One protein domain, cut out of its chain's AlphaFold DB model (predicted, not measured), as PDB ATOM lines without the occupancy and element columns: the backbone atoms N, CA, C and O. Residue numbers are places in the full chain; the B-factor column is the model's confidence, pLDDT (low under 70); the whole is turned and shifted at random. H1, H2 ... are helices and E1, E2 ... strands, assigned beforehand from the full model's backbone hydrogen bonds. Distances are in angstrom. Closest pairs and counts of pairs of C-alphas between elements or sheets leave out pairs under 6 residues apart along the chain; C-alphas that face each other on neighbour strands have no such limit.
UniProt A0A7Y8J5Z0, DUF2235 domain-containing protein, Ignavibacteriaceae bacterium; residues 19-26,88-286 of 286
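Overview. This is residues 19 to 26 and 88 to 286 of the 286 residues of the protein "DUF2235 domain-containing protein" of Ignavibacteriaceae bacterium (UniProt A0A7Y8J5Z0). A strongly twisted sheet of six parallel strands forms the core, with the long helix H4 running along one face; the short helix H8 lies beyond H4, on the side away from the sheet, and near the end of the printed part residues 284 to 285 pair with residues 203 to 204 of the long link from H4 to H5. Residues 143 to 149, in the long link from E3 to E4, pass over the opposite face, while the short helices H1 and H2 lie far from the sheet, beyond its E1 edge, and long loops wrap round much of the rest. The printed part has 207 residues, with six named strands and eight named helices in the order E1 E2 H1 H2 E3 E4 H3 H4 H5 E5 H6 H7 E6 H8; the sheet order is E1 E2 E3 E4 E5 E6. The class is mixed, helices and strands, but under half of the residues are in named elements. The whole is compact, with a radius of gyration of the C-alphas of 17.2 A and spans of 46 by 45 by 43 A.

Along the chain. E1, residues 19 to 23, begins at C-alpha 19 (-10.326, -25.090, 21.084) and is 13.9 A long. After the cut comes E2, residues 88 to 90, then H1, residues 101 to 108, 9.5 A, and H2, residues 111 to 114. E3, residues 126 to 134, is the longest strand, 22.8 A, and E4, residues 156 to 162, measures 19.6 A. H3, residues 166 to 170, is followed by H4, residues 177 to 191, which begins at C-alpha 177 (-17.505, -1.267, 18.768) and is 21.3 A long. Then come H5, residues 234 to 237, E5, residues 241 to 243, H6, residues 244 to 251, 10.7 A, H7, residues 264 to 267, and E6, residues 271 to 273. H8, residues 277 to 281, ends at C-alpha 281 (-24.140, -6.493, 9.368).

Arrangement. E1 and E6 are the edge strands. E1 and E2 are parallel at 2 degrees, with N 88 and O 20 2.9 A apart, within hydrogen-bond range. E2 and E3 stand at 17 degrees, with N 89 and O 130 at 2.8 A. E3 and E4 stand at 11 degrees, with N 131 and O 158 at 2.9 A. The angle is 54 degrees from E4 to E5, with N 161 and O 241 at 2.9 A, and 40 degrees from E5 to E6, with N 242 and O 271 at 2.9 A. H4 is on the sheet at a height of 9.0 A, over E3 and along it at 9 degrees on the local plane; this gives two layers, a helix on one face of a sheet. The closest C-alphas of E3 and H4 are those of Ala 132 and Thr 182, 6.7 A apart. H3 stands at the sheet's level, with a height of 3.2 A, and touches residues 178 to 183 of H4, closest at the C-alphas of Val 169 and Ser 179, 4.7 A. H8 only just touches H4, with 3 pairs of C-alphas within 8 A, the closest those of Leu 184 and Gln 279, 6.2 A. H6 is on the sheet but over none of its strands, only just, as 2 of its C-alphas fall on E6. H1, H2, H5 and H8 are not on the sheet, and H7 only just is not, with 4 pairs of C-alphas within 10 A. Strand-helix-strand units, two parallel neighbour strands with helices between them in the chain, are E2, H1 H2, E3 and E5, H6 H7, E6, both with right-handed crossovers, and E4, H3 H4 H5, E5. Every O i to N i+4 pair is within hydrogen-bond range in H1, H3, H6 and H8, and 9 of 11 are in H4; H2, H5 and H7 are too short for such a pair.

Size, cuts and confidence. The C-alphas farthest apart are those of Pro 111 and Gln 253, 49.1 A. Residues 27 to 87 are not printed, and C-alphas 26 and 88 are 10.6 A apart across this cut. The long links are H2 to E3, E3 to E4, H4 to H5 with 42 residues, and H6 to H7. Residues 203 to 204 pair antiparallel with residues 284 to 285. The mean pLDDT of the printed part is 84.1; it is under 70 at residues 95 to 119, 220 to 221, 253 to 259 and 286.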
ATOM      1  N   PHE A  19     -10.375 -26.507  21.439       98.00
ATOM      2  CA  PHE A  19     -10.326 -25.090  21.084       98.00
ATOM      3  C   PHE A  19      -9.848 -24.290  22.293       98.00
ATOM      4  O   PHE A  19     -10.410 -24.406  23.382       98.00
ATOM      5  N   LEU A  20      -8.805 -23.486  22.110       97.88
ATOM      6  CA  LEU A  20      -8.241 -22.649  23.162       97.88
ATOM      7  C   LEU A  20      -8.367 -21.177  22.784       97.88
ATOM      8  O   LEU A  20      -7.936 -20.775  21.704       97.88
ATOM      9  N   PHE A  21      -8.899 -20.376  23.706       97.75
ATOM     10  CA  PHE A  21      -9.064 -18.938  23.537       97.75
ATOM     11  C   PHE A  21      -8.441 -18.177  24.699       97.75
ATOM     12  O   PHE A  21      -8.572 -18.584  25.855       97.75
ATOM     13  N   GLY A  22      -7.772 -17.061  24.419       95.69
ATOM     14  CA  GLY A  22      -7.242 -16.223  25.486       95.69
ATOM     15  C   GLY A  22      -6.903 -14.810  25.046       95.69
ATOM     16  O   GLY A  22      -6.325 -14.598  23.989       95.69
ATOM     17  N   PHE A  23      -7.205 -13.841  25.901       95.38
ATOM     18  CA  PHE A  23      -6.819 -12.442  25.735       95.38
ATOM     19  C   PHE A  23      -5.714 -12.076  26.733       95.38
ATOM     20  O   PHE A  23      -5.747 -12.523  27.884       95.38
ATOM     21  N   SER A  24      -4.731 -11.269  26.323       89.75
ATOM     22  CA  SER A  24      -3.722 -10.693  27.216       89.75
ATOM     23  C   SER A  24      -2.894 -11.775  27.927       89.75
ATOM     24  O   SER A  24      -2.289 -12.642  27.297       89.75
ATOM     25  N   ARG A  25      -2.893 -11.796  29.261       86.31
ATOM     26  CA  ARG A  25      -2.294 -12.871  30.076       86.31
ATOM     27  C   ARG A  25      -3.017 -14.214  29.915       86.31
ATOM     28  O   ARG A  25      -2.408 -15.273  30.085       86.31
ATOM     29  N   GLY A  26      -4.303 -14.189  29.572       89.19
ATOM     30  CA  GLY A  26      -5.061 -15.373  29.178       89.19
ATOM     31  C   GLY A  26      -4.493 -15.999  27.905       89.19
ATOM     32  O   GLY A  26      -4.297 -17.210  27.875       89.19
ATOM     33  N   GLY A  88      -7.008 -19.438  19.347       98.44
ATOM     34  CA  GLY A  88      -7.367 -18.041  19.131       98.44
ATOM     35  C   GLY A  88      -6.856 -17.164  20.261       98.44
ATOM     36  O   GLY A  88      -7.172 -17.396  21.428       98.44
ATOM     37  N   VAL A  89      -6.059 -16.152  19.949       98.00
ATOM     38  CA  VAL A  89      -5.533 -15.239  20.961       98.00
ATOM     39  C   VAL A  89      -5.720 -13.778  20.592       98.00
ATOM     40  O   VAL A  89      -5.605 -13.392  19.434       98.00
ATOM     41  N   TRP A  90      -5.950 -12.951  21.605       98.25
ATOM     42  CA  TRP A  90      -5.951 -11.500  21.475       98.25
ATOM     43  C   TRP A  90      -4.762 -10.939  22.237       98.25
ATOM     44  O   TRP A  90      -4.577 -11.219  23.423       98.25
ATOM     45  N   ASP A  91      -3.954 -10.170  21.522       94.31
ATOM     46  CA  ASP A  91      -2.926  -9.270  22.021       94.31
ATOM     47  C   ASP A  91      -2.099  -9.848  23.183       94.31
ATOM     48  O   ASP A  91      -2.145  -9.389  24.320       94.31
ATOM     49  N   THR A  92      -1.374 -10.938  22.905       89.69
ATOM     50  CA  THR A  92      -0.598 -11.670  23.921       89.69
ATOM     51  C   THR A  92       0.471 -10.769  24.534       89.69
ATOM     52  O   THR A  92       1.376 -10.362  23.818       89.69
ATOM     53  N   VAL A  93       0.456 -10.534  25.847       84.75
ATOM     54  CA  VAL A  93       1.469  -9.712  26.540       84.75
ATOM     55  C   VAL A  93       2.225 -10.504  27.602       84.75
ATOM     56  O   VAL A  93       1.750 -11.526  28.111       84.75
ATOM     57  N   ASP A  94       3.424 -10.031  27.942       71.06
ATOM     58  CA  ASP A  94       4.183 -10.588  29.059       71.06
ATOM     59  C   ASP A  94       3.462 -10.290  30.384       71.06
ATOM     60  O   ASP A  94       2.845  -9.240  30.557       71.06
ATOM     61  N   ALA A  95       3.530 -11.214  31.337       56.62
ATOM     62  CA  ALA A  95       2.916 -11.004  32.649       56.62
ATOM     63  C   ALA A  95       3.762 -10.077  33.549       56.62
ATOM     64  O   ALA A  95       3.280  -9.606  34.576       56.62
ATOM     65  N   LEU A  96       5.019  -9.821  33.171       52.94
ATOM     66  CA  LEU A  96       6.007  -9.079  33.955       52.94
ATOM     67  C   LEU A  96       5.988  -7.571  33.647       52.94
ATOM     68  O   LEU A  96       6.194  -7.166  32.505       52.94
ATOM     69  N   GLY A  97       5.848  -6.737  34.688       51.62
ATOM     70  CA  GLY A  97       6.119  -5.290  34.609       51.62
ATOM     71  C   GLY A  97       4.921  -4.345  34.760       51.62
ATOM     72  O   GLY A  97       5.015  -3.191  34.349       51.62
ATOM     73  N   LEU A  98       3.798  -4.781  35.340       58.47
ATOM     74  CA  LEU A  98       2.683  -3.874  35.643       58.47
ATOM     75  C   LEU A  98       3.042  -2.952  36.838       58.47
ATOM     76  O   LEU A  98       3.368  -3.463  37.906       58.47
ATOM     77  N   PRO A  99       2.953  -1.615  36.704       46.31
ATOM     78  CA  PRO A  99       3.325  -0.631  37.726       46.31
ATOM     79  C   PRO A  99       2.272  -0.448  38.834       46.31
ATOM     80  O   PRO A  99       2.455   0.365  39.737       46.31
ATOM     81  N   ILE A 100       1.153  -1.171  38.783       54.12
ATOM     82  CA  ILE A 100       0.075  -1.062  39.769       54.12
ATOM     83  C   ILE A 100       0.336  -2.080  40.870       54.12
ATOM     84  O   ILE A 100       0.167  -3.267  40.619       54.12
ATOM     85  N   LYS A 101       0.664  -1.634  42.090       46.66
ATOM     86  CA  LYS A 101       0.933  -2.538  43.221       46.66
ATOM     87  C   LYS A 101      -0.172  -3.567  43.469       46.66
ATOM     88  O   LYS A 101       0.176  -4.662  43.865       46.66
ATOM     89  N   SER A 102      -1.457  -3.282  43.224       48.03
ATOM     90  CA  SER A 102      -2.563  -4.248  43.408       48.03
ATOM     91  C   SER A 102      -2.657  -5.310  42.301       48.03
ATOM     92  O   SER A 102      -2.887  -6.480  42.594       48.03
ATOM     93  N   LEU A 103      -2.417  -4.953  41.030       48.62
ATOM     94  CA  LEU A 103      -2.296  -5.947  39.953       48.62
ATOM     95  C   LEU A 103      -0.945  -6.667  40.001       48.62
ATOM     96  O   LEU A 103      -0.883  -7.838  39.643       48.62
ATOM     97  N   SER A 104       0.122  -5.992  40.435       49.81
ATOM     98  CA  SER A 104       1.452  -6.576  40.580       49.81
ATOM     99  C   SER A 104       1.522  -7.490  41.799       49.81
ATOM    100  O   SER A 104       2.084  -8.555  41.664       49.81
ATOM    101  N   THR A 105       0.879  -7.190  42.937       43.88
ATOM    102  CA  THR A 105       0.817  -8.116  44.096       43.88
ATOM    103  C   THR A 105       0.042  -9.390  43.784       43.88
ATOM    104  O   THR A 105       0.491 -10.464  44.174       43.88
ATOM    105  N   LEU A 106      -1.052  -9.321  43.017       49.72
ATOM    106  CA  LEU A 106      -1.726 -10.524  42.506       49.72
ATOM    107  C   LEU A 106      -0.838 -11.339  41.544       49.72
ATOM    108  O   LEU A 106      -0.981 -12.555  41.453       49.72
ATOM    109  N   VAL A 107       0.081 -10.684  40.829       48.00
ATOM    110  CA  VAL A 107       1.007 -11.308  39.868       48.00
ATOM    111  C   VAL A 107       2.279 -11.843  40.551       48.00
ATOM    112  O   VAL A 107       2.732 -12.936  40.216       48.00
ATOM    113  N   ASP A 108       2.812 -11.129  41.542       42.31
ATOM    114  CA  ASP A 108       4.014 -11.443  42.322       42.31
ATOM    115  C   ASP A 108       3.751 -12.543  43.362       42.31
ATOM    116  O   ASP A 108       4.664 -13.301  43.694       42.31
ATOM    117  N   TRP A 109       2.498 -12.715  43.811       43.62
ATOM    118  CA  TRP A 109       2.095 -13.868  44.628       43.62
ATOM    119  C   TRP A 109       2.227 -15.202  43.870       43.62
ATOM    120  O   TRP A 109       2.375 -16.263  44.477       43.62
ATOM    121  N   PHE A 110       2.269 -15.156  42.533       41.06
ATOM    122  CA  PHE A 110       2.547 -16.304  41.678       41.06
ATOM    123  C   PHE A 110       3.943 -16.185  41.025       41.06
ATOM    124  O   PHE A 110       4.048 -15.817  39.852       41.06
ATOM    125  N   PRO A 111       5.033 -16.639  41.691       39.53
ATOM    126  CA  PRO A 111       6.399 -16.680  41.127       39.53
ATOM    127  C   PRO A 111       6.539 -17.525  39.839       39.53
ATOM    128  O   PRO A 111       7.603 -17.585  39.220       39.53
ATOM    129  N   PHE A 112       5.450 -18.171  39.424       41.12
ATOM    130  CA  PHE A 112       5.254 -18.979  38.229       41.12
ATOM    131  C   PHE A 112       5.147 -18.148  36.941       41.12
ATOM    132  O   PHE A 112       5.416 -18.679  35.875       41.12
ATOM    133  N   PHE A 113       4.818 -16.852  36.989       39.66
ATOM    134  CA  PHE A 113       4.769 -16.015  35.776       39.66
ATOM    135  C   PHE A 113       6.155 -15.556  35.283       39.66
ATOM    136  O   PHE A 113       6.264 -14.941  34.228       39.66
ATOM    137  N   ARG A 114       7.239 -15.931  35.983       42.06
ATOM    138  CA  ARG A 114       8.640 -15.712  35.556       42.06
ATOM    139  C   ARG A 114       9.102 -16.653  34.438       42.06
ATOM    140  O   ARG A 114      10.306 -16.789  34.202       42.06
ATOM    141  N   HIS A 115       8.182 -17.340  33.768       44.41
ATOM    142  CA  HIS A 115       8.495 -18.062  32.547       44.41
ATOM    143  C   HIS A 115       8.692 -17.030  31.435       44.41
ATOM    144  O   HIS A 115       7.748 -16.667  30.743       44.41
ATOM    145  N   LYS A 116       9.930 -16.541  31.271       42.53
ATOM    146  CA  LYS A 116      10.327 -15.879  30.026       42.53
ATOM    147  C   LYS A 116      10.046 -16.870  28.900       42.53
ATOM    148  O   LYS A 116      10.731 -17.888  28.775       42.53
ATOM    149  N   PHE A 117       9.008 -16.594  28.122       48.25
ATOM    150  CA  PHE A 117       8.767 -17.275  26.863       48.25
ATOM    151  C   PHE A 117       9.932 -16.921  25.955       48.25
ATOM    152  O   PHE A 117       9.994 -15.828  25.401       48.25
ATOM    153  N   HIS A 118      10.893 -17.831  25.875       46.31
ATOM    154  CA  HIS A 118      11.987 -17.732  24.920       46.31
ATOM    155  C   HIS A 118      11.628 -18.364  23.575       46.31
ATOM    156  O   HIS A 118      12.412 -18.249  22.648       46.31
ATOM    157  N   ASN A 119      10.452 -18.995  23.452       58.72
ATOM    158  CA  ASN A 119      10.000 -19.560  22.190       58.72
ATOM    159  C   ASN A 119       8.740 -18.834  21.712       58.72
ATOM    160  O   ASN A 119       7.654 -19.029  22.264       58.72
ATOM    161  N   LEU A 120       8.919 -17.960  20.721       70.19
ATOM    162  CA  LEU A 120       7.842 -17.326  19.960       70.19
ATOM    163  C   LEU A 120       7.329 -18.248  18.844       70.19
ATOM    164  O   LEU A 120       6.469 -17.851  18.068       70.19
ATOM    165  N   THR A 121       7.781 -19.500  18.811       83.56
ATOM    166  CA  THR A 121       7.287 -20.521  17.892       83.56
ATOM    167  C   THR A 121       5.915 -21.045  18.308       83.56
ATOM    168  O   THR A 121       5.552 -21.117  19.492       83.56
ATOM    169  N   LEU A 122       5.120 -21.408  17.307       89.25
ATOM    170  CA  LEU A 122       3.844 -22.072  17.511       89.25
ATOM    171  C   LEU A 122       4.079 -23.522  17.960       89.25
ATOM    172  O   LEU A 122       4.917 -24.233  17.413       89.25
ATOM    173  N   SER A 123       3.326 -23.982  18.961       91.00
ATOM    174  CA  SER A 123       3.412 -25.372  19.414       91.00
ATOM    175  C   SER A 123       2.987 -26.327  18.299       91.00
ATOM    176  O   SER A 123       1.938 -26.130  17.692       91.00
ATOM    177  N   GLU A 124       3.757 -27.394  18.074       91.12
ATOM    178  CA  GLU A 124       3.485 -28.377  17.013       91.12
ATOM    179  C   GLU A 124       2.132 -29.091  17.188       91.12
ATOM    180  O   GLU A 124       1.541 -29.566  16.229       91.12
ATOM    181  N   SER A 125       1.576 -29.130  18.400       92.12
ATOM    182  CA  SER A 125       0.240 -29.701  18.605       92.12
ATOM    183  C   SER A 125      -0.899 -28.818  18.090       92.12
ATOM    184  O   SER A 125      -2.021 -29.301  18.028       92.12
ATOM    185  N   VAL A 126      -0.666 -27.548  17.743       97.12
ATOM    186  CA  VAL A 126      -1.714 -26.633  17.255       97.12
ATOM    187  C   VAL A 126      -1.863 -26.750  15.740       97.12
ATOM    188  O   VAL A 126      -0.877 -26.593  15.032       97.12
ATOM    189  N   GLU A 127      -3.078 -26.963  15.228       97.75
ATOM    190  CA  GLU A 127      -3.343 -26.981  13.776       97.75
ATOM    191  C   GLU A 127      -3.614 -25.579  13.214       97.75
ATOM    192  O   GLU A 127      -3.009 -25.163  12.226       97.75
ATOM    193  N   HIS A 128      -4.499 -24.812  13.851       98.38
ATOM    194  CA  HIS A 128      -4.899 -23.496  13.357       98.38
ATOM    195  C   HIS A 128      -4.711 -22.433  14.441       98.38
ATOM    196  O   HIS A 128      -5.335 -22.489  15.496       98.38
ATOM    197  N   ALA A 129      -3.842 -21.457  14.188       98.19
ATOM    198  CA  ALA A 129      -3.544 -20.368  15.110       98.19
ATOM    199  C   ALA A 129      -4.033 -19.028  14.553       98.19
ATOM    200  O   ALA A 129      -3.833 -18.728  13.370       98.19
ATOM    201  N   ARG A 130      -4.669 -18.216  15.396       98.44
ATOM    202  CA  ARG A 130      -5.144 -16.869  15.061       98.44
ATOM    203  C   ARG A 130      -4.775 -15.903  16.165       98.44
ATOM    204  O   ARG A 130      -5.020 -16.186  17.333       98.44
ATOM    205  N   GLN A 131      -4.193 -14.771  15.792       98.25
ATOM    206  CA  GLN A 131      -3.828 -13.716  16.724       98.25
ATOM    207  C   GLN A 131      -4.361 -12.372  16.244       98.25
ATOM    208  O   GLN A 131      -3.961 -11.900  15.184       98.25
ATOM    209  N   ALA A 132      -5.235 -11.758  17.038       98.50
ATOM    210  CA  ALA A 132      -5.639 -10.369  16.867       98.50
ATOM    211  C   ALA A 132      -4.676  -9.461  17.646       98.50
ATOM    212  O   ALA A 132      -4.405  -9.713  18.822       98.50
ATOM    213  N   LEU A 133      -4.125  -8.439  16.996       98.00
ATOM    214  CA  LEU A 133      -3.097  -7.546  17.540       98.00
ATOM    215  C   LEU A 133      -3.604  -6.107  17.587       98.00
ATOM    216  O   LEU A 133      -4.156  -5.614  16.607       98.00
ATOM    217  N   ALA A 134      -3.369  -5.423  18.706       97.44
ATOM    218  CA  ALA A 134      -3.701  -4.007  18.849       97.44
ATOM    219  C   ALA A 134      -2.656  -3.117  18.170       97.44
ATOM    220  O   ALA A 134      -1.458  -3.248  18.436       97.44
ATOM    221  N   ILE A 135      -3.092  -2.195  17.314       96.56
ATOM    222  CA  ILE A 135      -2.198  -1.241  16.646       96.56
ATOM    223  C   ILE A 135      -1.752  -0.139  17.617       96.56
ATOM    224  O   ILE A 135      -0.570   0.220  17.631       96.56
ATOM    225  N   ASP A 136      -2.667   0.369  18.444       94.38
ATOM    226  CA  ASP A 136      -2.527   1.697  19.055       94.38
ATOM    227  C   ASP A 136      -2.072   1.674  20.523       94.38
ATOM    228  O   ASP A 136      -1.873   2.729  21.122       94.38
ATOM    229  N   ASP A 137      -1.838   0.498  21.122       91.00
ATOM    230  CA  ASP A 137      -1.386   0.434  22.516       91.00
ATOM    231  C   ASP A 137       0.078   0.852  22.690       91.00
ATOM    232  O   ASP A 137       1.012   0.096  22.402       91.00
ATOM    233  N   GLU A 138       0.267   2.061  23.217       89.31
ATOM    234  CA  GLU A 138       1.577   2.676  23.423       89.31
ATOM    235  C   GLU A 138       2.251   2.293  24.751       89.31
ATOM    236  O   GLU A 138       3.280   2.877  25.113       89.31
ATOM    237  N   ARG A 139       1.689   1.382  25.551       87.81
ATOM    238  CA  ARG A 139       2.317   0.992  26.820       87.81
ATOM    239  C   ARG A 139       3.390  -0.045  26.531       87.81
ATOM    240  O   ARG A 139       3.091  -1.160  26.114       87.81
ATOM    241  N   LYS A 140       4.655   0.275  26.824       84.94
ATOM    242  CA  LYS A 140       5.783  -0.631  26.538       84.94
ATOM    243  C   LYS A 140       5.605  -2.036  27.122       84.94
ATOM    244  O   LYS A 140       5.997  -3.021  26.508       84.94
ATOM    245  N   THR A 141       5.047  -2.141  28.324       82.81
ATOM    246  CA  THR A 141       4.830  -3.434  28.991       82.81
ATOM    247  C   THR A 141       3.722  -4.267  28.349       82.81
ATOM    248  O   THR A 141       3.642  -5.461  28.611       82.81
ATOM    249  N   PHE A 142       2.913  -3.661  27.476       81.69
ATOM    250  CA  PHE A 142       1.878  -4.309  26.677       81.69
ATOM    251  C   PHE A 142       2.324  -4.557  25.231       81.69
ATOM    252  O   PHE A 142       1.487  -4.794  24.369       81.69
ATOM    253  N   HIS A 143       3.621  -4.507  24.923       87.19
ATOM    254  CA  HIS A 143       4.090  -4.907  23.595       87.19
ATOM    255  C   HIS A 143       3.810  -6.399  23.361       87.19
ATOM    256  O   HIS A 143       4.144  -7.224  24.222       87.19
ATOM    257  N   PRO A 144       3.182  -6.757  22.228       88.88
ATOM    258  CA  PRO A 144       2.655  -8.091  22.050       88.88
ATOM    259  C   PRO A 144       3.768  -9.092  21.730       88.88
ATOM    260  O   PRO A 144       4.769  -8.776  21.087       88.88
ATOM    261  N   LYS A 145       3.574 -10.343  22.144       89.75
ATOM    262  CA  LYS A 145       4.395 -11.484  21.732       89.75
ATOM    263  C   LYS A 145       3.877 -12.003  20.393       89.75
ATOM    264  O   LYS A 145       2.914 -12.774  20.354       89.75
ATOM    265  N   ILE A 146       4.511 -11.555  19.319       91.31
ATOM    266  CA  ILE A 146       4.249 -11.972  17.936       91.31
ATOM    267  C   ILE A 146       4.814 -13.388  17.737       91.31
ATOM    268  O   ILE A 146       5.850 -13.715  18.313       91.31
ATOM    269  N   TRP A 147       4.109 -14.249  17.003       91.00
ATOM    270  CA  TRP A 147       4.628 -15.559  16.607       91.00
ATOM    271  C   TRP A 147       5.624 -15.446  15.447       91.00
ATOM    272  O   TRP A 147       5.442 -14.643  14.526       91.00
ATOM    273  N   ASP A 148       6.636 -16.307  15.461       87.25
ATOM    274  CA  ASP A 148       7.553 -16.475  14.334       87.25
ATOM    275  C   ASP A 148       6.815 -17.052  13.117       87.25
ATOM    276  O   ASP A 148       5.842 -17.793  13.262       87.25
ATOM    277  N   LYS A 149       7.269 -16.712  11.905       83.25
ATOM    278  CA  LYS A 149       6.611 -17.129  10.652       83.25
ATOM    279  C   LYS A 149       6.709 -18.641  10.398       83.25
ATOM    280  O   LYS A 149       5.915 -19.188   9.636       83.25
ATOM    281  N   GLU A 150       7.676 -19.307  11.022       85.88
ATOM    282  CA  GLU A 150       7.929 -20.733  10.843       85.88
ATOM    283  C   GLU A 150       6.815 -21.591  11.453       85.88
ATOM    284  O   GLU A 150       6.601 -21.619  12.667       85.88
ATOM    285  N   ILE A 151       6.128 -22.333  10.588       92.06
ATOM    286  CA  ILE A 151       5.084 -23.293  10.947       92.06
ATOM    287  C   ILE A 151       5.289 -24.593  10.160       92.06
ATOM    288  O   ILE A 151       5.934 -24.610   9.110       92.06
ATOM    289  N   LYS A 152       4.751 -25.706  10.658       92.50
ATOM    290  CA  LYS A 152       4.776 -26.993   9.944       92.50
ATOM    291  C   LYS A 152       3.739 -26.998   8.814       92.50
ATOM    292  O   LYS A 152       2.745 -26.290   8.886       92.50
ATOM    293  N   GLY A 153       3.909 -27.867   7.812       94.94
ATOM    294  CA  GLY A 153       3.033 -27.904   6.626       94.94
ATOM    295  C   GLY A 153       1.548 -28.203   6.892       94.94
ATOM    296  O   GLY A 153       0.707 -27.863   6.071       94.94
ATOM    297  N   TYR A 154       1.206 -28.806   8.037       94.19
ATOM    298  CA  TYR A 154      -0.188 -29.031   8.455       94.19
ATOM    299  C   TYR A 154      -0.776 -27.877   9.281       94.19
ATOM    300  O   TYR A 154      -1.943 -27.936   9.667       94.19
ATOM    301  N   GLN A 155       0.033 -26.872   9.621       97.06
ATOM    302  CA  GLN A 155      -0.379 -25.752  10.452       97.06
ATOM    303  C   GLN A 155      -0.799 -24.566   9.589       97.06
ATOM    304  O   GLN A 155      -0.275 -24.339   8.502       97.06
ATOM    305  N   THR A 156      -1.710 -23.754  10.114       97.31
ATOM    306  CA  THR A 156      -2.039 -22.441   9.546       97.31
ATOM    307  C   THR A 156      -1.943 -21.384  10.632       97.31
ATOM    308  O   THR A 156      -2.389 -21.615  11.758       97.31
ATOM    309  N   MET A 157      -1.427 -20.207  10.293       96.69
ATOM    310  CA  MET A 157      -1.317 -19.090  11.223       96.69
ATOM    311  C   MET A 157      -1.742 -17.790  10.544       96.69
ATOM    312  O   MET A 157      -1.282 -17.500   9.445       96.69
ATOM    313  N   LYS A 158      -2.584 -16.994  11.215       97.06
ATOM    314  CA  LYS A 158      -2.821 -15.588  10.852       97.06
ATOM    315  C   LYS A 158      -2.579 -14.686  12.054       97.06
ATOM    316  O   LYS A 158      -3.073 -14.968  13.146       97.06
ATOM    317  N   GLN A 159      -1.855 -13.595  11.831       97.00
ATOM    318  CA  GLN A 159      -1.626 -12.533  12.806       97.00
ATOM    319  C   GLN A 159      -2.134 -11.231  12.188       97.00
ATOM    320  O   GLN A 159      -1.519 -10.727  11.252       97.00
ATOM    321  N   VAL A 160      -3.279 -10.742  12.659       98.44
ATOM    322  CA  VAL A 160      -4.004  -9.626  12.043       98.44
ATOM    323  C   VAL A 160      -4.042  -8.444  13.002       98.44
ATOM    324  O   VAL A 160      -4.343  -8.599  14.186       98.44
ATOM    325  N   TRP A 161      -3.718  -7.266  12.483       98.38
ATOM    326  CA  TRP A 161      -3.670  -6.013  13.223       98.38
ATOM    327  C   TRP A 161      -4.986  -5.242  13.106       98.38
ATOM    328  O   TRP A 161      -5.513  -5.060  12.006       98.38
ATOM    329  N   PHE A 162      -5.486  -4.767  14.244       98.25
ATOM    330  CA  PHE A 162      -6.746  -4.041  14.384       98.25
ATOM    331  C   PHE A 162      -6.518  -2.697  15.081       98.25
ATOM    332  O   PHE A 162      -5.713  -2.596  16.014       98.25
ATOM    333  N   SER A 163      -7.241  -1.668  14.638       96.12
ATOM    334  CA  SER A 163      -7.284  -0.366  15.308       96.12
ATOM    335  C   SER A 163      -7.780  -0.488  16.748       96.12
ATOM    336  O   SER A 163      -8.734  -1.215  17.020       96.12
ATOM    337  N   GLY A 164      -7.155   0.266  17.651       94.31
ATOM    338  CA  GLY A 164      -7.485   0.304  19.071       94.31
ATOM    339  C   GLY A 164      -6.314  -0.049  19.988       94.31
ATOM    340  O   GLY A 164      -5.285  -0.591  19.567       94.31
ATOM    341  N   MET A 165      -6.479   0.275  21.271       93.25
ATOM    342  CA  MET A 165      -5.597  -0.155  22.359       93.25
ATOM    343  C   MET A 165      -5.799  -1.650  22.678       93.25
ATOM    344  O   MET A 165      -6.688  -2.317  22.152       93.25
ATOM    345  N   HIS A 166      -5.012  -2.191  23.610       94.00
ATOM    346  CA  HIS A 166      -5.062  -3.598  24.034       94.00
ATOM    347  C   HIS A 166      -6.478  -4.101  24.358       94.00
ATOM    348  O   HIS A 166      -6.870  -5.183  23.929       94.00
ATOM    349  N   THR A 167      -7.254  -3.311  25.105       93.00
ATOM    350  CA  THR A 167      -8.621  -3.667  25.512       93.00
ATOM    351  C   THR A 167      -9.656  -3.344  24.429       93.00
ATOM    352  O   THR A 167     -10.660  -4.040  24.360       93.00
ATOM    353  N   ASP A 168      -9.397  -2.380  23.538       95.38
ATOM    354  CA  ASP A 168     -10.253  -2.145  22.362       95.38
ATOM    355  C   ASP A 168     -10.197  -3.327  21.389       95.38
ATOM    356  O   ASP A 168     -11.152  -3.583  20.675       95.38
ATOM    357  N   VAL A 169      -9.092  -4.081  21.373       97.06
ATOM    358  CA  VAL A 169      -8.972  -5.312  20.581       97.06
ATOM    359  C   VAL A 169      -9.411  -6.546  21.356       97.06
ATOM    360  O   VAL A 169      -9.990  -7.447  20.763       97.06
ATOM    361  N   GLY A 170      -9.123  -6.638  22.653       94.06
ATOM    362  CA  GLY A 170      -9.439  -7.828  23.451       94.06
ATOM    363  C   GLY A 170     -10.819  -7.860  24.104       94.06
ATOM    364  O   GLY A 170     -11.235  -8.923  24.564       94.06
ATOM    365  N   GLY A 171     -11.506  -6.718  24.166       92.62
ATOM    366  CA  GLY A 171     -12.763  -6.541  24.886       92.62
ATOM    367  C   GLY A 171     -12.582  -6.248  26.381       92.62
ATOM    368  O   GLY A 171     -11.568  -6.585  27.001       92.62
ATOM    369  N   GLY A 172     -13.594  -5.607  26.972       89.19
ATOM    370  CA  GLY A 172     -13.650  -5.286  28.406       89.19
ATOM    371  C   GLY A 172     -14.006  -3.835  28.732       89.19
ATOM    372  O   GLY A 172     -14.207  -3.521  29.905       89.19
ATOM    373  N   TYR A 173     -14.094  -2.962  27.727       90.38
ATOM    374  CA  TYR A 173     -14.668  -1.626  27.881       90.38
ATOM    375  C   TYR A 173     -16.192  -1.635  27.730       90.38
ATOM    376  O   TYR A 173     -16.798  -2.651  27.377       90.38
ATOM    377  N   ARG A 174     -16.813  -0.503  28.078       91.31
ATOM    378  CA  ARG A 174     -18.254  -0.293  27.920       91.31
ATOM    379  C   ARG A 174     -18.595  -0.040  26.454       91.31
ATOM    380  O   ARG A 174     -19.532  -0.648  25.949       91.31
ATOM    381  N   GLU A 175     -17.830   0.824  25.803       92.69
ATOM    382  CA  GLU A 175     -17.833   1.041  24.361       92.69
ATOM    383  C   GLU A 175     -17.035  -0.108  23.717       92.69
ATOM    384  O   GLU A 175     -15.858  -0.314  24.029       92.69
ATOM    385  N   GLN A 176     -17.713  -0.934  22.920       94.50
ATOM    386  CA  GLN A 176     -17.232  -2.250  22.466       94.50
ATOM    387  C   GLN A 176     -17.093  -2.346  20.948       94.50
ATOM    388  O   GLN A 176     -16.670  -3.380  20.437       94.50
ATOM    389  N   GLU A 177     -17.378  -1.270  20.223       94.75
ATOM    390  CA  GLU A 177     -17.505  -1.267  18.768       94.75
ATOM    391  C   GLU A 177     -16.238  -1.759  18.054       94.75
ATOM    392  O   GLU A 177     -16.321  -2.436  17.029       94.75
ATOM    393  N   LEU A 178     -15.057  -1.445  18.600       95.62
ATOM    394  CA  LEU A 178     -13.779  -1.936  18.081       95.62
ATOM    395  C   LEU A 178     -13.531  -3.406  18.445       95.62
ATOM    396  O   LEU A 178     -13.084  -4.180  17.595       95.62
ATOM    397  N   SER A 179     -13.867  -3.818  19.671       96.69
ATOM    398  CA  SER A 179     -13.669  -5.202  20.123       96.69
ATOM    399  C   SER A 179     -14.649  -6.173  19.476       96.69
ATOM    400  O   SER A 179     -14.320  -7.339  19.271       96.69
ATOM    401  N   ASP A 180     -15.823  -5.690  19.084       96.88
ATOM    402  CA  ASP A 180     -16.834  -6.471  18.382       96.88
ATOM    403  C   ASP A 180     -16.344  -6.902  16.997       96.88
ATOM    404  O   ASP A 180     -16.582  -8.040  16.583       96.88
ATOM    405  N   ILE A 181     -15.577  -6.046  16.310       97.69
ATOM    406  CA  ILE A 181     -14.937  -6.390  15.032       97.69
ATOM    407  C   ILE A 181     -13.992  -7.581  15.220       97.69
ATOM    408  O   ILE A 181     -14.034  -8.547  14.455       97.69
ATOM    409  N   THR A 182     -13.134  -7.533  16.242       97.69
ATOM    410  CA  THR A 182     -12.113  -8.571  16.456       97.69
ATOM    411  C   THR A 182     -12.731  -9.871  16.979       97.69
ATOM    412  O   THR A 182     -12.261 -10.961  16.634       97.69
ATOM    413  N   LEU A 183     -13.795  -9.770  17.785       96.69
ATOM    414  CA  LEU A 183     -14.585 -10.896  18.273       96.69
ATOM    415  C   LEU A 183     -15.229 -11.641  17.101       96.69
ATOM    416  O   LEU A 183     -15.034 -12.854  16.968       96.69
ATOM    417  N   LEU A 184     -15.926 -10.917  16.219       96.19
ATOM    418  CA  LEU A 184     -16.555 -11.482  15.023       96.19
ATOM    419  C   LEU A 184     -15.531 -12.146  14.101       96.19
ATOM    420  O   LEU A 184     -15.746 -13.283  13.675       96.19
ATOM    421  N   TRP A 185     -14.393 -11.488  13.860       97.81
ATOM    422  CA  TRP A 185     -13.304 -12.064  13.069       97.81
ATOM    423  C   TRP A 185     -12.806 -13.392  13.652       97.81
ATOM    424  O   TRP A 185     -12.720 -14.395  12.938       97.81
ATOM    425  N   MET A 186     -12.525 -13.439  14.958       98.00
ATOM    426  CA  MET A 186     -12.029 -14.660  15.598       98.00
ATOM    427  C   MET A 186     -13.055 -15.795  15.540       98.00
ATOM    428  O   MET A 186     -12.690 -16.946  15.293       98.00
ATOM    429  N   ILE A 187     -14.334 -15.481  15.770       94.88
ATOM    430  CA  ILE A 187     -15.420 -16.462  15.705       94.88
ATOM    431  C   ILE A 187     -15.528 -17.049  14.303       94.88
ATOM    432  O   ILE A 187     -15.593 -18.271  14.167       94.88
ATOM    433  N   GLU A 188     -15.522 -16.218  13.264       94.75
ATOM    434  CA  GLU A 188     -15.574 -16.715  11.891       94.75
ATOM    435  C   GLU A 188     -14.360 -17.577  11.548       94.75
ATOM    436  O   GLU A 188     -14.519 -18.658  10.976       94.75
ATOM    437  N   GLU A 189     -13.156 -17.161  11.950       97.50
ATOM    438  CA  GLU A 189     -11.956 -17.972  11.755       97.50
ATOM    439  C   GLU A 189     -12.039 -19.315  12.494       97.50
ATOM    440  O   GLU A 189     -11.636 -20.334  11.936       97.50
ATOM    441  N   ALA A 190     -12.596 -19.360  13.704       97.25
ATOM    442  CA  ALA A 190     -12.764 -20.608  14.450       97.25
ATOM    443  C   ALA A 190     -13.868 -21.507  13.863       97.25
ATOM    444  O   ALA A 190     -13.713 -22.733  13.816       97.25
ATOM    445  N   LYS A 191     -14.969 -20.921  13.368       95.19
ATOM    446  CA  LYS A 191     -16.080 -21.648  12.721       95.19
ATOM    447  C   LYS A 191     -15.626 -22.373  11.455       95.19
ATOM    448  O   LYS A 191     -16.071 -23.498  11.230       95.19
ATOM    449  N   LYS A 192     -14.677 -21.807  10.694       96.38
ATOM    450  CA  LYS A 192     -14.046 -22.478   9.533       96.38
ATOM    451  C   LYS A 192     -13.430 -23.838   9.886       96.38
ATOM    452  O   LYS A 192     -13.319 -24.695   9.018       96.38
ATOM    453  N   PHE A 193     -13.074 -24.057  11.154       97.06
ATOM    454  CA  PHE A 193     -12.468 -25.299  11.645       97.06
ATOM    455  C   PHE A 193     -13.379 -26.097  12.584       97.06
ATOM    456  O   PHE A 193     -12.904 -26.969  13.314       97.06
ATOM    457  N   GLY A 194     -14.687 -25.831  12.545       95.62
ATOM    458  CA  GLY A 194     -15.696 -26.647  13.214       95.62
ATOM    459  C   GLY A 194     -16.103 -26.175  14.608       95.62
ATOM    460  O   GLY A 194     -16.777 -26.934  15.306       95.62
ATOM    461  N   LEU A 195     -15.743 -24.950  15.024       95.00
ATOM    462  CA  LEU A 195     -16.322 -24.372  16.239       95.00
ATOM    463  C   LEU A 195     -17.844 -24.268  16.078       95.00
ATOM    464  O   LEU A 195     -18.342 -23.661  15.129       95.00
ATOM    465  N   ARG A 196     -18.578 -24.840  17.034       91.06
ATOM    466  CA  ARG A 196     -20.034 -24.723  17.135       91.06
ATOM    467  C   ARG A 196     -20.367 -23.797  18.290       91.06
ATOM    468  O   ARG A 196     -19.854 -23.983  19.390       91.06
ATOM    469  N   ILE A 197     -21.234 -22.831  18.033       86.56
ATOM    470  CA  ILE A 197     -21.735 -21.904  19.041       86.56
ATOM    471  C   ILE A 197     -23.247 -22.120  19.121       86.56
ATOM    472  O   ILE A 197     -23.907 -22.337  18.100       86.56
ATOM    473  N   TYR A 198     -23.756 -22.226  20.347       84.31
ATOM    474  CA  TYR A 198     -25.141 -22.590  20.602       84.31
ATOM    475  C   TYR A 198     -25.971 -21.345  20.931       84.31
ATOM    476  O   TYR A 198     -25.606 -20.609  21.851       84.31
ATOM    477  N   PRO A 199     -27.176 -21.210  20.345       76.69
ATOM    478  CA  PRO A 199     -28.001 -19.997  20.387       76.69
ATOM    479  C   PRO A 199     -28.503 -19.556  21.759       76.69
ATOM    480  O   PRO A 199     -29.180 -18.534  21.874       76.69
ATOM    481  N   LYS A 200     -28.201 -20.321  22.805       79.31
ATOM    482  CA  LYS A 200     -28.639 -20.058  24.172       79.31
ATOM    483  C   LYS A 200     -27.984 -18.807  24.773       79.31
ATOM    484  O   LYS A 200     -28.546 -18.226  25.697       79.31
ATOM    485  N   HIS A 201     -26.827 -18.387  24.258       70.38
ATOM    486  CA  HIS A 201     -26.033 -17.295  24.822       70.38
ATOM    487  C   HIS A 201     -25.735 -16.223  23.772       70.38
ATOM    488  O   HIS A 201     -24.584 -16.013  23.402       70.38
ATOM    489  N   LYS A 202     -26.790 -15.550  23.293       82.69
ATOM    490  CA  LYS A 202     -26.642 -14.449  22.338       82.69
ATOM    491  C   LYS A 202     -25.853 -13.298  22.960       82.69
ATOM    492  O   LYS A 202     -26.245 -12.776  24.002       82.69
ATOM    493  N   VAL A 203     -24.783 -12.888  22.288       86.75
ATOM    494  CA  VAL A 203     -24.015 -11.681  22.619       86.75
ATOM    495  C   VAL A 203     -24.349 -10.632  21.573       86.75
ATOM    496  O   VAL A 203     -24.165 -10.887  20.389       86.75
ATOM    497  N   VAL A 204     -24.883  -9.486  21.989       91.25
ATOM    498  CA  VAL A 204     -25.157  -8.362  21.080       91.25
ATOM    499  C   VAL A 204     -23.829  -7.718  20.694       91.25
ATOM    500  O   VAL A 204     -22.979  -7.541  21.561       91.25
ATOM    501  N   VAL A 205     -23.659  -7.399  19.412       93.94
ATOM    502  CA  VAL A 205     -22.444  -6.766  18.877       93.94
ATOM    503  C   VAL A 205     -22.808  -5.612  17.948       93.94
ATOM    504  O   VAL A 205     -23.823  -5.663  17.252       93.94
ATOM    505  N   HIS A 206     -21.972  -4.582  17.927       94.69
ATOM    506  CA  HIS A 206     -22.126  -3.375  17.118       94.69
ATOM    507  C   HIS A 206     -20.778  -2.976  16.492       94.69
ATOM    508  O   HIS A 206     -20.215  -1.934  16.834       94.69
ATOM    509  N   PRO A 207     -20.225  -3.803  15.586       94.94
ATOM    510  CA  PRO A 207     -18.907  -3.563  15.013       94.94
ATOM    511  C   PRO A 207     -18.887  -2.262  14.200       94.94
ATOM    512  O   PRO A 207     -19.640  -2.107  13.240       94.94
ATOM    513  N   ASN A 208     -18.004  -1.325  14.554       93.56
ATOM    514  CA  ASN A 208     -17.870  -0.048  13.848       93.56
ATOM    515  C   ASN A 208     -16.398   0.377  13.762       93.56
ATOM    516  O   ASN A 208     -15.740   0.576  14.783       93.56
ATOM    517  N   ALA A 209     -15.884   0.540  12.537       93.31
ATOM    518  CA  ALA A 209     -14.501   0.951  12.283       93.31
ATOM    519  C   ALA A 209     -14.156   2.309  12.918       93.31
ATOM    520  O   ALA A 209     -13.019   2.515  13.354       93.31
ATOM    521  N   ASP A 210     -15.142   3.197  13.037       90.69
ATOM    522  CA  ASP A 210     -15.022   4.524  13.646       90.69
ATOM    523  C   ASP A 210     -15.492   4.556  15.105       90.69
ATOM    524  O   ASP A 210     -15.669   5.625  15.687       90.69
ATOM    525  N   GLY A 211     -15.647   3.379  15.721       89.62
ATOM    526  CA  GLY A 211     -15.958   3.226  17.136       89.62
ATOM    527  C   GLY A 211     -15.009   4.003  18.054       89.62
ATOM    528  O   GLY A 211     -13.885   4.373  17.675       89.62
ATOM    529  N   PHE A 212     -15.457   4.252  19.283       90.38
ATOM    530  CA  PHE A 212     -14.673   5.005  20.254       90.38
ATOM    531  C   PHE A 212     -13.355   4.277  20.567       90.38
ATOM    532  O   PHE A 212     -13.349   3.102  20.922       90.38
ATOM    533  N   MET A 213     -12.227   4.977  20.415       90.94
ATOM    534  CA  MET A 213     -10.906   4.450  20.763       90.94
ATOM    535  C   MET A 213     -10.487   5.015  22.112       90.94
ATOM    536  O   MET A 213     -10.377   6.233  22.279       90.94
ATOM    537  N   HIS A 214     -10.233   4.129  23.066       90.56
ATOM    538  CA  HIS A 214      -9.850   4.536  24.409       90.56
ATOM    539  C   HIS A 214      -8.380   4.960  24.463       90.56
ATOM    540  O   HIS A 214      -7.552   4.537  23.661       90.56
ATOM    541  N   ASP A 215      -8.022   5.761  25.468       88.12
ATOM    542  CA  ASP A 215      -6.625   6.039  25.807       88.12
ATOM    543  C   ASP A 215      -6.269   5.327  27.114       88.12
ATOM    544  O   ASP A 215      -6.558   5.798  28.216       88.12
ATOM    545  N   SER A 216      -5.609   4.176  26.986       82.12
ATOM    546  CA  SER A 216      -5.208   3.335  28.120       82.12
ATOM    547  C   SER A 216      -4.117   3.952  29.011       82.12
ATOM    548  O   SER A 216      -3.805   3.410  30.080       82.12
ATOM    549  N   ARG A 217      -3.521   5.072  28.585       83.44
ATOM    550  CA  ARG A 217      -2.530   5.842  29.347       83.44
ATOM    551  C   ARG A 217      -3.133   7.079  30.006       83.44
ATOM    552  O   ARG A 217      -2.485   7.656  30.882       83.44
ATOM    553  N   LYS A 218      -4.355   7.470  29.635       80.38
ATOM    554  CA  LYS A 218      -5.055   8.602  30.241       80.38
ATOM    555  C   LYS A 218      -5.438   8.276  31.685       80.38
ATOM    556  O   LYS A 218      -6.105   7.286  31.965       80.38
ATOM    557  N   GLY A 219      -5.032   9.146  32.608       72.44
ATOM    558  CA  GLY A 219      -5.349   9.025  34.032       72.44
ATOM    559  C   GLY A 219      -4.447   8.057  34.805       72.44
ATOM    560  O   GLY A 219      -3.511   7.456  34.274       72.44
ATOM    561  N   PHE A 220      -4.700   7.940  36.109       58.09
ATOM    562  CA  PHE A 220      -4.029   6.965  36.967       58.09
ATOM    563  C   PHE A 220      -4.728   5.604  36.843       58.09
ATOM    564  O   PHE A 220      -5.955   5.560  36.893       58.09
ATOM    565  N   PRO A 221      -3.993   4.484  36.730       68.62
ATOM    566  CA  PRO A 221      -2.530   4.355  36.751       68.62
ATOM    567  C   PRO A 221      -1.863   4.387  35.361       68.62
ATOM    568  O   PRO A 221      -0.673   4.100  35.247       68.62
ATOM    569  N   GLY A 222      -2.606   4.726  34.304       71.44
ATOM    570  CA  GLY A 222      -2.153   4.756  32.908       71.44
ATOM    571  C   GLY A 222      -0.863   5.552  32.659       71.44
ATOM    572  O   GLY A 222       0.015   5.089  31.925       71.44
ATOM    573  N   PHE A 223      -0.685   6.698  33.321       76.62
ATOM    574  CA  PHE A 223       0.508   7.535  33.130       76.62
ATOM    575  C   PHE A 223       1.812   6.901  33.648       76.62
ATOM    576  O   PHE A 223       2.892   7.305  33.217       76.62
ATOM    577  N   LEU A 224       1.738   5.905  34.543       79.50
ATOM    578  CA  LEU A 224       2.922   5.198  35.059       79.50
ATOM    579  C   LEU A 224       3.563   4.289  34.003       79.50
ATOM    580  O   LEU A 224       4.714   3.873  34.147       79.50
ATOM    581  N   PHE A 225       2.835   3.958  32.937       80.44
ATOM    582  CA  PHE A 225       3.364   3.146  31.856       80.44
ATOM    583  C   PHE A 225       4.241   3.978  30.922       80.44
ATOM    584  O   PHE A 225       3.802   4.966  30.324       80.44
ATOM    585  N   ARG A 226       5.480   3.515  30.721       83.56
ATOM    586  CA  ARG A 226       6.384   4.098  29.728       83.56
ATOM    587  C   ARG A 226       5.767   4.011  28.328       83.56
ATOM    588  O   ARG A 226       5.457   2.911  27.867       83.56
ATOM    589  N   LYS A 227       5.685   5.162  27.652       87.50
ATOM    590  CA  LYS A 227       5.306   5.264  26.238       87.50
ATOM    591  C   LYS A 227       6.323   4.530  25.360       87.50
ATOM    592  O   LYS A 227       7.529   4.740  25.504       87.50
ATOM    593  N   ALA A 228       5.842   3.691  24.458       88.56
ATOM    594  CA  ALA A 228       6.597   3.122  23.353       88.56
ATOM    595  C   ALA A 228       5.625   2.688  22.252       88.56
ATOM    596  O   ALA A 228       4.762   1.844  22.492       88.56
ATOM    597  N   THR A 229       5.799   3.223  21.047       89.75
ATOM    598  CA  THR A 229       5.075   2.760  19.861       89.75
ATOM    599  C   THR A 229       5.421   1.300  19.585       89.75
ATOM    600  O   THR A 229       6.568   0.882  19.775       89.75
ATOM    601  N   ARG A 230       4.424   0.516  19.174       92.94
ATOM    602  CA  ARG A 230       4.636  -0.860  18.723       92.94
ATOM    603  C   ARG A 230       5.421  -0.871  17.414       92.94
ATOM    604  O   ARG A 230       5.500   0.131  16.710       92.94
ATOM    605  N   THR A 231       6.034  -2.006  17.119       90.44
ATOM    606  CA  THR A 231       6.856  -2.181  15.926       90.44
ATOM    607  C   THR A 231       6.544  -3.511  15.263       90.44
ATOM    608  O   THR A 231       6.023  -4.436  15.890       90.44
ATOM    609  N   TRP A 232       6.885  -3.600  13.983       92.12
ATOM    610  CA  TRP A 232       6.815  -4.819  13.196       92.12
ATOM    611  C   TRP A 232       8.168  -5.061  12.535       92.12
ATOM    612  O   TRP A 232       8.774  -4.125  12.013       92.12
ATOM    613  N   ASN A 233       8.649  -6.304  12.576       90.81
ATOM    614  CA  ASN A 233       9.866  -6.703  11.878       90.81
ATOM    615  C   ASN A 233       9.487  -7.485  10.613       90.81
ATOM    616  O   ASN A 233       9.178  -8.675  10.688       90.81
ATOM    617  N   SER A 234       9.522  -6.811   9.462       90.06
ATOM    618  CA  SER A 234       9.159  -7.418   8.179       90.06
ATOM    619  C   SER A 234      10.164  -8.452   7.671       90.06
ATOM    620  O   SER A 234       9.782  -9.317   6.887       90.06
ATOM    621  N   GLU A 235      11.420  -8.406   8.120       88.00
ATOM    622  CA  GLU A 235      12.437  -9.398   7.743       88.00
ATOM    623  C   GLU A 235      12.128 -10.758   8.377       88.00
ATOM    624  O   GLU A 235      12.230 -11.793   7.722       88.00
ATOM    625  N   ILE A 236      11.682 -10.751   9.638       87.38
ATOM    626  CA  ILE A 236      11.355 -11.971  10.388       87.38
ATOM    627  C   ILE A 236       9.935 -12.454  10.067       87.38
ATOM    628  O   ILE A 236       9.702 -13.649   9.871       87.38
ATOM    629  N   HIS A 237       8.966 -11.539  10.023       89.56
ATOM    630  CA  HIS A 237       7.546 -11.899   9.976       89.56
ATOM    631  C   HIS A 237       6.889 -11.689   8.602       89.56
ATOM    632  O   HIS A 237       5.753 -12.118   8.401       89.56
ATOM    633  N   GLY A 238       7.587 -11.100   7.626       91.75
ATOM    634  CA  GLY A 238       7.015 -10.735   6.326       91.75
ATOM    635  C   GLY A 238       6.120  -9.495   6.398       91.75
ATOM    636  O   GLY A 238       6.258  -8.664   7.294       91.75
ATOM    637  N   LYS A 239       5.191  -9.346   5.449       95.38
ATOM    638  CA  LYS A 239       4.244  -8.223   5.443       95.38
ATOM    639  C   LYS A 239       3.264  -8.360   6.617       95.38
ATOM    640  O   LYS A 239       2.741  -9.455   6.828       95.38
ATOM    641  N   PRO A 240       3.006  -7.295   7.395       96.62
ATOM    642  CA  PRO A 240       1.931  -7.333   8.371       96.62
ATOM    643  C   PRO A 240       0.588  -7.449   7.647       96.62
ATOM    644  O   PRO A 240       0.395  -6.873   6.575       96.62
ATOM    645  N   VAL A 241      -0.352  -8.165   8.261       97.81
ATOM    646  CA  VAL A 241      -1.738  -8.233   7.791       97.81
ATOM    647  C   VAL A 241      -2.570  -7.267   8.623       97.81
ATOM    648  O   VAL A 241      -2.627  -7.392   9.848       97.81
ATOM    649  N   ILE A 242      -3.208  -6.296   7.981       98.19
ATOM    650  CA  ILE A 242      -4.044  -5.285   8.632       98.19
ATOM    651  C   ILE A 242      -5.505  -5.581   8.305       98.19
ATOM    652  O   ILE A 242      -5.851  -5.820   7.151       98.19
ATOM    653  N   HIS A 243      -6.382  -5.564   9.302       98.25
ATOM    654  CA  HIS A 243      -7.807  -5.740   9.050       98.25
ATOM    655  C   HIS A 243      -8.392  -4.530   8.316       98.25
ATOM    656  O   HIS A 243      -8.107  -3.385   8.684       98.25
ATOM    657  N   GLN A 244      -9.250  -4.775   7.322       97.25
ATOM    658  CA  GLN A 244      -9.835  -3.741   6.464       97.25
ATOM    659  C   GLN A 244     -10.541  -2.619   7.245       97.25
ATOM    660  O   GLN A 244     -10.457  -1.463   6.838       97.25
ATOM    661  N   SER A 245     -11.153  -2.914   8.399       95.69
ATOM    662  CA  SER A 245     -11.756  -1.884   9.266       95.69
ATOM    663  C   SER A 245     -10.759  -0.796   9.694       95.69
ATOM    664  O   SER A 245     -11.119   0.372   9.805       95.69
ATOM    665  N   SER A 246      -9.484  -1.143   9.882       95.00
ATOM    666  CA  SER A 246      -8.431  -0.182  10.243       95.00
ATOM    667  C   SER A 246      -8.077   0.730   9.065       95.00
ATOM    668  O   SER A 246      -7.766   1.908   9.244       95.00
ATOM    669  N   THR A 247      -8.134   0.189   7.842       92.56
ATOM    670  CA  THR A 247      -7.958   0.956   6.602       92.56
ATOM    671  C   THR A 247      -9.123   1.920   6.396       92.56
ATOM    672  O   THR A 247      -8.897   3.081   6.064       92.56
ATOM    673  N   GLU A 248     -10.355   1.479   6.655       92.00
ATOM    674  CA  GLU A 248     -11.551   2.329   6.593       92.00
ATOM    675  C   GLU A 248     -11.478   3.477   7.605       92.00
ATOM    676  O   GLU A 248     -11.619   4.637   7.215       92.00
ATOM    677  N   ARG A 249     -11.103   3.190   8.860       91.06
ATOM    678  CA  ARG A 249     -10.891   4.215   9.896       91.06
ATOM    679  C   ARG A 249      -9.873   5.283   9.476       91.06
ATOM    680  O   ARG A 249     -10.044   6.466   9.768       91.06
ATOM    681  N   LYS A 250      -8.793   4.879   8.793       86.25
ATOM    682  CA  LYS A 250      -7.766   5.798   8.265       86.25
ATOM    683  C   LYS A 250      -8.317   6.707   7.161       86.25
ATOM    684  O   LYS A 250      -7.906   7.864   7.069       86.25
ATOM    685  N   LEU A 251      -9.185   6.174   6.299       82.00
ATOM    686  CA  LEU A 251      -9.735   6.877   5.137       82.00
ATOM    687  C   LEU A 251     -10.936   7.765   5.476       82.00
ATOM    688  O   LEU A 251     -11.247   8.659   4.688       82.00
ATOM    689  N   ASN A 252     -11.602   7.548   6.615       75.06
ATOM    690  CA  ASN A 252     -12.774   8.333   6.969       75.06
ATOM    691  C   ASN A 252     -12.419   9.826   7.142       75.06
ATOM    692  O   ASN A 252     -11.664  10.219   8.031       75.06
ATOM    693  N   GLN A 253     -12.992  10.669   6.280       51.66
ATOM    694  CA  GLN A 253     -12.829  12.127   6.299       51.66
ATOM    695  C   GLN A 253     -13.568  12.793   7.474       51.66
ATOM    696  O   GLN A 253     -13.214  13.906   7.856       51.66
ATOM    697  N   GLN A 254     -14.555  12.112   8.076       51.84
ATOM    698  CA  GLN A 254     -15.252  12.551   9.292       51.84
ATOM    699  C   GLN A 254     -14.502  12.202  10.583       51.84
ATOM    700  O   GLN A 254     -14.996  12.495  11.670       51.84
ATOM    701  N   ASN A 255     -13.298  11.623  10.498       51.53
ATOM    702  CA  ASN A 255     -12.395  11.486  11.637       51.53
ATOM    703  C   ASN A 255     -11.835  12.883  11.996       51.53
ATOM    704  O   ASN A 255     -10.655  13.182  11.821       51.53
ATOM    705  N   THR A 256     -12.718  13.771  12.468       46.16
ATOM    706  CA  THR A 256     -12.463  15.163  12.875       46.16
ATOM    707  C   THR A 256     -11.662  15.258  14.174       46.16
ATOM    708  O   THR A 256     -11.448  16.352  14.699       46.16
ATOM    709  N   GLY A 257     -11.204  14.126  14.715       50.44
ATOM    710  CA  GLY A 257     -10.205  14.111  15.767       50.44
ATOM    711  C   GLY A 257      -8.931  14.768  15.255       50.44
ATOM    712  O   GLY A 257      -8.290  14.275  14.334       50.44
ATOM    713  N   SER A 258      -8.559  15.901  15.845       42.75
ATOM    714  CA  SER A 258      -7.180  16.373  15.784       42.75
ATOM    715  C   SER A 258      -6.366  15.579  16.808       42.75
ATOM    716  O   SER A 258      -6.610  15.748  18.005       42.75
ATOM    717  N   PRO A 259      -5.411  14.726  16.388       57.03
ATOM    718  CA  PRO A 259      -4.906  14.511  15.026       57.03
ATOM    719  C   PRO A 259      -5.588  13.366  14.248       57.03
ATOM    720  O   PRO A 259      -6.053  12.388  14.828       57.03
ATOM    721  N   GLN A 260      -5.535  13.466  12.912       72.44
ATOM    722  CA  GLN A 260      -5.955  12.426  11.965       72.44
ATOM    723  C   GLN A 260      -5.334  11.063  12.319       72.44
ATOM    724  O   GLN A 260      -4.138  10.985  12.620       72.44
ATOM    725  N   TYR A 261      -6.116   9.984  12.219       85.12
ATOM    726  CA  TYR A 261      -5.651   8.627  12.510       85.12
ATOM    727  C   TYR A 261      -4.565   8.174  11.515       85.12
ATOM    728  O   TYR A 261      -4.844   7.780  10.382       85.12
ATOM    729  N   LYS A 262      -3.300   8.255  11.941       87.06
ATOM    730  CA  LYS A 262      -2.104   7.897  11.158       87.06
ATOM    731  C   LYS A 262      -1.222   6.921  11.944       87.06
ATOM    732  O   LYS A 262      -0.169   7.322  12.445       87.06
ATOM    733  N   PRO A 263      -1.639   5.657  12.118       91.25
ATOM    734  CA  PRO A 263      -0.877   4.728  12.930       91.25
ATOM    735  C   PRO A 263       0.390   4.258  12.205       91.25
ATOM    736  O   PRO A 263       0.448   4.173  10.977       91.25
ATOM    737  N   TRP A 264       1.393   3.902  13.003       94.00
ATOM    738  CA  TRP A 264       2.744   3.525  12.577       94.00
ATOM    739  C   TRP A 264       2.791   2.373  11.560       94.00
ATOM    740  O   TRP A 264       3.702   2.312  10.738       94.00
ATOM    741  N   ILE A 265       1.819   1.460  11.609       94.69
ATOM    742  CA  ILE A 265       1.827   0.227  10.816       94.69
ATOM    743  C   ILE A 265       1.551   0.463   9.323       94.69
ATOM    744  O   ILE A 265       2.006  -0.310   8.486       94.69
ATOM    745  N   PHE A 266       0.884   1.563   8.952       93.50
ATOM    746  CA  PHE A 266       0.638   1.885   7.539       93.50
ATOM    747  C   PHE A 266       1.867   2.435   6.806       93.50
ATOM    748  O   PHE A 266       1.777   2.715   5.613       93.50
ATOM    749  N   HIS A 267       2.999   2.611   7.492       93.12
ATOM    750  CA  HIS A 267       4.273   2.924   6.841       93.12
ATOM    751  C   HIS A 267       4.914   1.691   6.187       93.12
ATOM    752  O   HIS A 267       5.854   1.834   5.410       93.12
ATOM    753  N   PHE A 268       4.417   0.489   6.492       92.69
ATOM    754  CA  PHE A 268       4.886  -0.761   5.913       92.69
ATOM    755  C   PHE A 268       4.029  -1.150   4.704       92.69
ATOM    756  O   PHE A 268       2.813  -0.927   4.681       92.69
ATOM    757  N   GLU A 269       4.651  -1.798   3.720       94.75
ATOM    758  CA  GLU A 269       3.903  -2.584   2.742       94.75
ATOM    759  C   GLU A 269       3.174  -3.714   3.483       94.75
ATOM    760  O   GLU A 269       3.793  -4.438   4.264       94.75
ATOM    761  N   HIS A 270       1.865  -3.841   3.278       95.94
ATOM    762  CA  HIS A 270       0.998  -4.692   4.088       95.94
ATOM    763  C   HIS A 270      -0.024  -5.433   3.231       95.94
ATOM    764  O   HIS A 270      -0.348  -5.026   2.115       95.94
ATOM    765  N   GLU A 271      -0.542  -6.518   3.789       97.44
ATOM    766  CA  GLU A 271      -1.700  -7.235   3.264       97.44
ATOM    767  C   GLU A 271      -2.959  -6.792   4.014       97.44
ATOM    768  O   GLU A 271      -2.884  -6.306   5.148       97.44
ATOM    769  N   VAL A 272      -4.124  -6.959   3.388       97.50
ATOM    770  CA  VAL A 272      -5.411  -6.598   3.987       97.50
ATOM    771  C   VAL A 272      -6.221  -7.861   4.253       97.50
ATOM    772  O   VAL A 272      -6.533  -8.600   3.322       97.50
ATOM    773  N   GLU A 273      -6.584  -8.094   5.515       97.81
ATOM    774  CA  GLU A 273      -7.594  -9.096   5.868       97.81
ATOM    775  C   GLU A 273      -8.985  -8.487   5.607       97.81
ATOM    776  O   GLU A 273      -9.303  -7.447   6.201       97.81
ATOM    777  N   PRO A 274      -9.809  -9.092   4.731       97.12
ATOM    778  CA  PRO A 274     -11.112  -8.541   4.371       97.12
ATOM    779  C   PRO A 274     -12.075  -8.466   5.559       97.12
ATOM    780  O   PRO A 274     -12.168  -9.411   6.342       97.12
ATOM    781  N   TRP A 275     -12.853  -7.385   5.621       95.62
ATOM    782  CA  TRP A 275     -13.977  -7.249   6.549       95.62
ATOM    783  C   TRP A 275     -15.271  -7.610   5.815       95.62
ATOM    784  O   TRP A 275     -15.760  -6.840   4.979       95.62
ATOM    785  N   THR A 276     -15.776  -8.817   6.072       93.06
ATOM    786  CA  THR A 276     -16.865  -9.433   5.302       93.06
ATOM    787  C   THR A 276     -18.203  -8.734   5.542       93.06
ATOM    788  O   THR A 276     -18.444  -8.163   6.603       93.06
ATOM    789  N   GLU A 277     -19.119  -8.821   4.574       88.69
ATOM    790  CA  GLU A 277     -20.467  -8.250   4.719       88.69
ATOM    791  C   GLU A 277     -21.230  -8.857   5.904       88.69
ATOM    792  O   GLU A 277     -21.937  -8.156   6.627       88.69
ATOM    793  N   TYR A 278     -21.020 -10.152   6.162       87.19
ATOM    794  CA  TYR A 278     -21.552 -10.815   7.348       87.19
ATOM    795  C   TYR A 278     -21.074 -10.109   8.621       87.19
ATOM    796  O   TYR A 278     -21.906  -9.712   9.433       87.19
ATOM    797  N   GLN A 279     -19.762  -9.889   8.771       89.44
ATOM    798  CA  GLN A 279     -19.185  -9.213   9.939       89.44
ATOM    799  C   GLN A 279     -19.690  -7.779  10.098       89.44
ATOM    800  O   GLN A 279     -19.859  -7.331  11.224       89.44
ATOM    801  N   ARG A 280     -19.924  -7.055   9.000       89.31
ATOM    802  CA  ARG A 280     -20.415  -5.666   9.038       89.31
ATOM    803  C   ARG A 280     -21.858  -5.559   9.515       89.31
ATOM    804  O   ARG A 280     -22.215  -4.599  10.186       89.31
ATOM    805  N   THR A 281     -22.687  -6.532   9.145       86.44
ATOM    806  CA  THR A 281     -24.140  -6.493   9.368       86.44
ATOM    807  C   THR A 281     -24.597  -7.317  10.572       86.44
ATOM    808  O   THR A 281     -25.763  -7.232  10.962       86.44
ATOM    809  N   GLN A 282     -23.705  -8.102  11.190       85.12
ATOM    810  CA  GLN A 282     -24.029  -8.845  12.406       85.12
ATOM    811  C   GLN A 282     -24.338  -7.895  13.563       85.12
ATOM    812  O   GLN A 282     -23.520  -7.062  13.940       85.12
ATOM    813  N   ASN A 283     -25.499  -8.100  14.180       86.25
ATOM    814  CA  ASN A 283     -25.907  -7.429  15.414       86.25
ATOM    815  C   ASN A 283     -25.876  -8.358  16.638       86.25
ATOM    816  O   ASN A 283     -26.159  -7.933  17.758       86.25
ATOM    817  N   HIS A 284     -25.568  -9.641  16.438       82.81
ATOM    818  CA  HIS A 284     -25.363 -10.594  17.518       82.81
ATOM    819  C   HIS A 284     -24.469 -11.760  17.083       82.81
ATOM    820  O   HIS A 284     -24.395 -12.109  15.907       82.81
ATOM    821  N   VAL A 285     -23.830 -12.396  18.060       80.75
ATOM    822  CA  VAL A 285     -23.188 -13.702  17.922       80.75
ATOM    823  C   VAL A 285     -24.065 -14.735  18.619       80.75
ATOM    824  O   VAL A 285     -24.484 -14.537  19.762       80.75
ATOM    825  N   VAL A 286     -24.353 -15.815  17.894       62.25
ATOM    826  CA  VAL A 286     -25.163 -16.972  18.294       62.25
ATOM    827  C   VAL A 286     -24.258 -18.141  18.594       62.25
ATOM    828  O   VAL A 286     -23.324 -18.318  17.780       62.25
TER     829      VAL A 286